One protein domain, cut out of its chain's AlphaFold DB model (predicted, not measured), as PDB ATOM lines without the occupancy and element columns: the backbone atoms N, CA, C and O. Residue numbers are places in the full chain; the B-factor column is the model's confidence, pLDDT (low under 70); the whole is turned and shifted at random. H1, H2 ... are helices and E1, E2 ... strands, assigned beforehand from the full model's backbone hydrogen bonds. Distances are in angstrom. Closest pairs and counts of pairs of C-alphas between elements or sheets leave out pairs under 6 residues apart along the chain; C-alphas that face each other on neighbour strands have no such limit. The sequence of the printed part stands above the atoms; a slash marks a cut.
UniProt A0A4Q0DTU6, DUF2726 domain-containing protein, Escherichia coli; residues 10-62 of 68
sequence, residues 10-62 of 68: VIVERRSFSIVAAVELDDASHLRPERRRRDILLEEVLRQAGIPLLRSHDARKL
ATOM      1  N   VAL A  10      76.571  19.608 -20.694       93.38
ATOM      2  CA  VAL A  10      75.450  20.110 -19.886       93.38
ATOM      3  C   VAL A  10      74.315  19.092 -19.914       93.38
ATOM      4  O   VAL A  10      73.897  18.647 -20.982       93.38
ATOM      5  N   ILE A  11      73.806  18.737 -18.737       93.75
ATOM      6  CA  ILE A  11      72.624  17.893 -18.568       93.75
ATOM      7  C   ILE A  11      71.406  18.805 -18.492       93.75
ATOM      8  O   ILE A  11      71.369  19.741 -17.691       93.75
ATOM      9  N   VAL A  12      70.396  18.513 -19.307       96.25
ATOM     10  CA  VAL A  12      69.136  19.259 -19.343       96.25
ATOM     11  C   VAL A  12      67.951  18.330 -19.135       96.25
ATOM     12  O   VAL A  12      67.962  17.172 -19.562       96.25
ATOM     13  N   GLU A  13      66.898  18.842 -18.506       96.31
ATOM     14  CA  GLU A  13      65.623  18.137 -18.447       96.31
ATOM     15  C   GLU A  13      64.961  18.189 -19.829       96.31
ATOM     16  O   GLU A  13      64.863  19.239 -20.463       96.31
ATOM     17  N   ARG A  14      64.521  17.035 -20.329       95.81
ATOM     18  CA  ARG A  14      64.142  16.866 -21.736       95.81
ATOM     19  C   ARG A  14      62.956  17.733 -22.178       95.81
ATOM     20  O   ARG A  14      62.887  18.075 -23.356       95.81
ATOM     21  N   ARG A  15      61.991  18.019 -21.301       97.06
ATOM     22  CA  ARG A  15      60.735  18.698 -21.666       97.06
ATOM     23  C   ARG A  15      60.831  20.218 -21.571       97.06
ATOM     24  O   ARG A  15      60.322  20.910 -22.442       97.06
ATOM     25  N   SER A  16      61.451  20.718 -20.513       96.38
ATOM     26  CA  SER A  16      61.603  22.138 -20.189       96.38
ATOM     27  C   SER A  16      62.912  22.722 -20.706       96.38
ATOM     28  O   SER A  16      63.033  23.939 -20.787       96.38
ATOM     29  N   PHE A  17      63.886  21.868 -21.037       94.44
ATOM     30  CA  PHE A  17      65.246  22.261 -21.405       94.44
ATOM     31  C   PHE A  17      65.982  23.038 -20.298       94.44
ATOM     32  O   PHE A  17      66.993  23.693 -20.545       94.44
ATOM     33  N   SER A  18      65.483  22.949 -19.062       95.06
ATOM     34  CA  SER A  18      66.128  23.523 -17.884       95.06
ATOM     35  C   SER A  18      67.450  22.813 -17.614       95.06
ATOM     36  O   SER A  18      67.533  21.586 -17.715       95.06
ATOM     37  N   ILE A  19      68.472  23.583 -17.244       94.69
ATOM     38  CA  ILE A  19      69.779  23.041 -16.872       94.69
ATOM     39  C   ILE A  19      69.642  22.290 -15.547       94.69
ATOM     40  O   ILE A  19      69.175  22.849 -14.558       94.69
ATOM     41  N   VAL A  20      70.063  21.027 -15.545       94.69
ATOM     42  CA  VAL A  20      70.096  20.161 -14.361       94.69
ATOM     43  C   VAL A  20      71.480  20.185 -13.726       94.69
ATOM     44  O   VAL A  20      71.590  20.295 -12.512       94.69
ATOM     45  N   ALA A  21      72.532  20.090 -14.540       94.31
ATOM     46  CA  ALA A  21      73.916  20.142 -14.085       94.31
ATOM     47  C   ALA A  21      74.864  20.443 -15.252       94.31
ATOM     48  O   ALA A  21      74.577  20.109 -16.405       94.31
ATOM     49  N   ALA A  22      76.017  21.020 -14.942       94.38
ATOM     50  CA  ALA A  22      77.179  21.049 -15.821       94.38
ATOM     51  C   ALA A  22      78.156  19.933 -15.425       94.38
ATOM     52  O   ALA A  22      78.270  19.601 -14.246       94.38
ATOM     53  N   VAL A  23      78.870  19.364 -16.396       91.62
ATOM     54  CA  VAL A  23      79.876  18.318 -16.186       91.62
ATOM     55  C   VAL A  23      81.196  18.745 -16.821       91.62
ATOM     56  O   VAL A  23      81.206  19.141 -17.985       91.62
ATOM     57  N   GLU A  24      82.287  18.625 -16.064       90.69
ATOM     58  CA  GLU A  24      83.662  18.882 -16.512       90.69
ATOM     59  C   GLU A  24      84.558  17.679 -16.172       90.69
ATOM     60  O   GLU A  24      84.536  17.166 -15.047       90.69
ATOM     61  N   LEU A  25      85.360  17.222 -17.130       88.75
ATOM     62  CA  LEU A  25      86.310  16.130 -16.953       88.75
ATOM     63  C   LEU A  25      87.705  16.692 -16.675       88.75
ATOM     64  O   LEU A  25      88.315  17.338 -17.522       88.75
ATOM     65  N   ASP A  26      88.243  16.409 -15.490       83.75
ATOM     66  CA  ASP A  26      89.578  16.890 -15.136       83.75
ATOM     67  C   ASP A  26      90.689  16.088 -15.814       83.75
ATOM     68  O   ASP A  26      90.764  14.863 -15.699       83.75
ATOM     69  N   ASP A  27      91.637  16.803 -16.410       77.75
ATOM     70  CA  ASP A  27      92.937  16.285 -16.820       77.75
ATOM     71  C   ASP A  27      94.104  16.998 -16.102       77.75
ATOM     72  O   ASP A  27      93.950  18.013 -15.413       77.75
ATOM     73  N   ALA A  28      95.326  16.479 -16.272       76.94
ATOM     74  CA  ALA A  28      96.533  17.057 -15.664       76.94
ATOM     75  C   ALA A  28      96.793  18.519 -16.089       76.94
ATOM     76  O   ALA A  28      97.552  19.246 -15.444       76.94
ATOM     77  N   SER A  29      96.156  18.972 -17.168       69.62
ATOM     78  CA  SER A  29      96.322  20.299 -17.735       69.62
ATOM     79  C   SER A  29      95.617  21.391 -16.908       69.62
ATOM     80  O   SER A  29      96.015  22.563 -17.007       69.62
ATOM     81  N   HIS A  30      94.664  21.021 -16.039       66.12
ATOM     82  CA  HIS A  30      93.983  21.914 -15.085       66.12
ATOM     83  C   HIS A  30      94.856  22.348 -13.898       66.12
ATOM     84  O   HIS A  30      94.546  23.326 -13.220       66.12
ATOM     85  N   LEU A  31      96.002  21.698 -13.667       71.12
ATOM     86  CA  LEU A  31      96.922  22.072 -12.584       71.12
ATOM     87  C   LEU A  31      97.677  23.387 -12.848       71.12
ATOM     88  O   LEU A  31      98.311  23.930 -11.940       71.12
ATOM     89  N   ARG A  32      97.603  23.918 -14.074       79.50
ATOM     90  CA  ARG A  32      98.252  25.176 -14.458       79.50
ATOM     91  C   ARG A  32      97.643  26.370 -13.690       79.50
ATOM     92  O   ARG A  32      96.420  26.468 -13.605       79.50
ATOM     93  N   PRO A  33      98.451  27.319 -13.175       73.06
ATOM     94  CA  PRO A  33      97.961  28.432 -12.348       73.06
ATOM     95  C   PRO A  33      96.874  29.297 -13.005       73.06
ATOM     96  O   PRO A  33      95.919  29.696 -12.339       73.06
ATOM     97  N   GLU A  34      96.974  29.544 -14.313       75.19
ATOM     98  CA  GLU A  34      95.942  30.266 -15.075       75.19
ATOM     99  C   GLU A  34      94.603  29.522 -15.110       75.19
ATOM    100  O   GLU A  34      93.545  30.151 -15.062       75.19
ATOM    101  N   ARG A  35      94.635  28.183 -15.153       77.44
ATOM    102  CA  ARG A  35      93.424  27.355 -15.166       77.44
ATOM    103  C   ARG A  35      92.737  27.371 -13.808       77.44
ATOM    104  O   ARG A  35      91.535  27.579 -13.773       77.44
ATOM    105  N   ARG A  36      93.483  27.334 -12.697       78.56
ATOM    106  CA  ARG A  36      92.903  27.428 -11.340       78.56
ATOM    107  C   ARG A  36      92.047  28.673 -11.127       78.56
ATOM    108  O   ARG A  36      90.954  28.578 -10.584       78.56
ATOM    109  N   ARG A  37      92.531  29.852 -11.540       82.69
ATOM    110  CA  ARG A  37      91.766  31.099 -11.367       82.69
ATOM    111  C   ARG A  37      90.490  31.098 -12.206       82.69
ATOM    112  O   ARG A  37      89.467  31.603 -11.752       82.69
ATOM    113  N   ARG A  38      90.565  30.541 -13.416       81.75
ATOM    114  CA  ARG A  38      89.404  30.360 -14.290       81.75
ATOM    115  C   ARG A  38      88.396  29.413 -13.644       81.75
ATOM    116  O   ARG A  38      87.231  29.754 -13.533       81.75
ATOM    117  N   ASP A  39      88.865  28.278 -13.157       82.62
ATOM    118  CA  ASP A  39      88.028  27.241 -12.570       82.62
ATOM    119  C   ASP A  39      87.264  27.751 -11.335       82.62
ATOM    120  O   ASP A  39      86.052  27.585 -11.267       82.62
ATOM    121  N   ILE A  40      87.926  28.501 -10.441       86.38
ATOM    122  CA  ILE A  40      87.276  29.136  -9.276       86.38
ATOM    123  C   ILE A  40      86.140  30.074  -9.704       86.38
ATOM    124  O   ILE A  40      85.073  30.092  -9.094       86.38
ATOM    125  N   LEU A  41      86.359  30.884 -10.742       88.25
ATOM    126  CA  LEU A  41      85.343  31.829 -11.198       88.25
ATOM    127  C   LEU A  41      84.187  31.118 -11.916       88.25
ATOM    128  O   LEU A  41      83.050  31.556 -11.796       88.25
ATOM    129  N   LEU A  42      84.461  30.022 -12.628       87.75
ATOM    130  CA  LEU A  42      83.435  29.215 -13.286       87.75
ATOM    131  C   LEU A  42      82.544  28.535 -12.241       87.75
ATOM    132  O   LEU A  42      81.322  28.620 -12.337       87.75
ATOM    133  N   GLU A  43      83.161  27.922 -11.231       89.75
ATOM    134  CA  GLU A  43      82.474  27.314 -10.090       89.75
ATOM    135  C   GLU A  43      81.573  28.327  -9.379       89.75
ATOM    136  O   GLU A  43      80.399  28.049  -9.142       89.75
ATOM    137  N   GLU A  44      82.079  29.532  -9.112       91.31
ATOM    138  CA  GLU A  44      81.299  30.577  -8.450       91.31
ATOM    139  C   GLU A  44      80.124  31.070  -9.309       91.31
ATOM    140  O   GLU A  44      79.022  31.253  -8.794       91.31
ATOM    141  N   VAL A  45      80.320  31.240 -10.621       91.88
ATOM    142  CA  VAL A  45      79.243  31.637 -11.543       91.88
ATOM    143  C   VAL A  45      78.143  30.576 -11.596       91.88
ATOM    144  O   VAL A  45      76.964  30.918 -11.490       91.88
ATOM    145  N   LEU A  46      78.502  29.294 -11.721       92.12
ATOM    146  CA  LEU A  46      77.529  28.197 -11.742       92.12
ATOM    147  C   LEU A  46      76.790  28.080 -10.406       92.12
ATOM    148  O   LEU A  46      75.565  27.963 -10.390       92.12
ATOM    149  N   ARG A  47      77.508  28.232  -9.287       93.06
ATOM    150  CA  ARG A  47      76.924  28.258  -7.942       93.06
ATOM    151  C   ARG A  47      75.905  29.388  -7.783       93.06
ATOM    152  O   ARG A  47      74.815  29.150  -7.269       93.06
ATOM    153  N   GLN A  48      76.226  30.602  -8.234       94.44
ATOM    154  CA  GLN A  48      75.301  31.743  -8.200       94.44
ATOM    155  C   GLN A  48      74.090  31.552  -9.121       94.44
ATOM    156  O   GLN A  48      72.998  32.013  -8.796       94.44
ATOM    157  N   ALA A  49      74.265  30.849 -10.241       92.12
ATOM    158  CA  ALA A  49      73.183  30.485 -11.150       92.12
ATOM    159  C   ALA A  49      72.316  29.314 -10.641       92.12
ATOM    160  O   ALA A  49      71.331  28.969 -11.288       92.12
ATOM    161  N   GLY A  50      72.667  28.694  -9.506       94.06
ATOM    162  CA  GLY A  50      71.980  27.509  -8.987       94.06
ATOM    163  C   GLY A  50      72.204  26.255  -9.835       94.06
ATOM    164  O   GLY A  50      71.387  25.341  -9.792       94.06
ATOM    165  N   ILE A  51      73.287  26.216 -10.616       94.06
ATOM    166  CA  ILE A  51      73.638  25.104 -11.499       94.06
ATOM    167  C   ILE A  51      74.705  24.245 -10.804       94.06
ATOM    168  O   ILE A  51      75.825  24.719 -10.597       94.06
ATOM    169  N   PRO A  52      74.406  22.980 -10.461       93.88
ATOM    170  CA  PRO A  52      75.404  22.040  -9.963       93.88
ATOM    171  C   PRO A  52      76.524  21.814 -10.985       93.88
ATOM    172  O   PRO A  52      76.251  21.614 -12.170       93.88
ATOM    173  N   LEU A  53      77.778  21.798 -10.525       93.06
ATOM    174  CA  LEU A  53      78.938  21.396 -11.325       93.06
ATOM    175  C   LEU A  53      79.445  20.031 -10.846       93.06
ATOM    176  O   LEU A  53      79.895  19.896  -9.709       93.06
ATOM    177  N   LEU A  54      79.403  19.034 -11.727       92.12
ATOM    178  CA  LEU A  54      79.961  17.703 -11.509       92.12
ATOM    179  C   LEU A  54      81.344  17.637 -12.153       92.12
ATOM    180  O   LEU A  54      81.470  17.742 -13.371       92.12
ATOM    181  N   ARG A  55      82.388  17.471 -11.341       90.56
ATOM    182  CA  ARG A  55      83.766  17.547 -11.826       90.56
ATOM    183  C   ARG A  55      84.676  16.540 -11.148       90.56
ATOM    184  O   ARG A  55      84.709  16.453  -9.921       90.56
ATOM    185  N   SER A  56      85.403  15.767 -11.950       87.94
ATOM    186  CA  SER A  56      86.403  14.802 -11.481       87.94
ATOM    187  C   SER A  56      87.168  14.202 -12.666       87.94
ATOM    188  O   SER A  56      86.647  14.104 -13.773       87.94
ATOM    189  N   HIS A  57      88.390  13.736 -12.412       87.81
ATOM    190  CA  HIS A  57      89.184  12.910 -13.337       87.81
ATOM    191  C   HIS A  57      88.842  11.413 -13.211       87.81
ATOM    192  O   HIS A  57      89.267  10.588 -14.015       87.81
ATOM    193  N   ASP A  58      88.098  11.048 -12.166       87.56
ATOM    194  CA  ASP A  58      87.653   9.692 -11.863       87.56
ATOM    195  C   ASP A  58      86.145   9.567 -12.111       87.56
ATOM    196  O   ASP A  58      85.329  10.174 -11.405       87.56
ATOM    197  N   ALA A  59      85.784   8.738 -13.092       84.12
ATOM    198  CA  ALA A  59      84.402   8.457 -13.463       84.12
ATOM    199  C   ALA A  59      83.585   7.828 -12.321       84.12
ATOM    200  O   ALA A  59      82.385   8.074 -12.219       84.12
ATOM    201  N   ARG A  60      84.207   7.051 -11.422       86.62
ATOM    202  CA  ARG A  60      83.500   6.458 -10.273       86.62
ATOM    203  C   ARG A  60      83.057   7.525  -9.284       86.62
ATOM    204  O   ARG A  60      81.963   7.418  -8.737       86.62
ATOM    205  N   LYS A  61      83.874   8.562  -9.083       86.69
ATOM    206  CA  LYS A  61      83.502   9.708  -8.245       86.69
ATOM    207  C   LYS A  61      82.347  10.493  -8.860       86.69
ATOM    208  O   LYS A  61      81.430  10.844  -8.133       86.69
ATOM    209  N   LEU A  62      82.344  10.696 -10.184       85.75
ATOM    210  CA  LEU A  62      81.213  11.340 -10.869       85.75
ATOM    211  C   LEU A  62      79.913  10.556 -10.665       85.75
ATOM    212  O   LEU A  62      78.894  11.151 -10.342       85.75
TER     213      LEU A  62
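This is residues 10 to 62 of the 68 residues of the protein "DUF2726 domain-containing protein" of Escherichia coli (UniProt A0A4Q0DTU6). A narrow, staggered sheet of three short strands has the hairpin of E1 and E2 on one side, and after E2 the backbone goes out through H1 and folds back as the long helix H2, which only grazes the sheet. Residues 31 to 37 stick out, and the small helix H3 follows E3 and also only grazes the sheet. The printed part has 53 residues with three named helices and three named strands, along the chain E1, E2, H1, H2, E3, H3. The sheet runs E1, E2, E3 and is mixed, and the class is mixed, helices and strands. The whole is loose, with a radius of gyration of the C-alphas of 12.5 A, and spans 39 by 26 by 13 A.

The longest strand is E2, residues 19 to 25, 17.9 A from first to last C-alpha. E1, residues 10 to 12, begins at C-alpha 10 at (75.450, 20.110, -19.886) and is 6.4 A long. E3, residues 53 to 56, is 10.0 A long. H2, residues 33 to 48, is 23.3 A long and begins at C-alpha 33 at (97.961, 28.432, -12.348). H1, residues 28 to 31, measures 5.9 A. H3, residues 59 to 62, measures 5.0 A and ends at C-alpha 62 at (81.213, 11.340, -10.869).

E2 is the inner strand, and E1 and E3 are edge strands. E1 and E2 form a hairpin, antiparallel at 156 degrees, with N 11 and O 21 within hydrogen-bond range at 2.8 A. E2 and E3 are parallel at 21 degrees, with N 54 and O 22 2.8 A apart and N 24 and O 54 2.9 A apart, both within hydrogen-bond range. The pairing is staggered: E2 pairs with E1 over residues 19 to 22 and with E3 over residues 22 to 25. E2, H1, H2 and E3 make a strand-helix-strand unit, two parallel neighbour strands with helices between, and its crossover is right-handed. H2 only grazes the sheet, with residues 42 to 47; the closest C-alphas of H2 and E3 are those of Leu 46 and Leu 53, 7.0 A apart. H3 only grazes it with residues 59 to 62; the closest C-alphas of E3 and H3 are those of Ser 56 and Leu 62, 6.3 A apart. H1 is not on the sheet, and it is close to but not clearly touching H2, the closest C-alphas being those of His 30 and Arg 36, 6.8 A apart. H2 and H3 are apart. In H2 every O i to N i+4 pair is within hydrogen-bond range; H1 and H3 are too short for such a pair.

The outline is only just flat, at 39 by 26 by 13 A. The two C-alphas farthest apart are those of Arg 15 and Pro 33, 39.6 A. The printed part has no cut and no long link; the link from E1 to E2 is short, and the others are tight. Residues 31 to 37, of which 33 to 37 belong to H2, stand free. The mean pLDDT of the printed part is 87.8, and residues 29 to 30 are under 70.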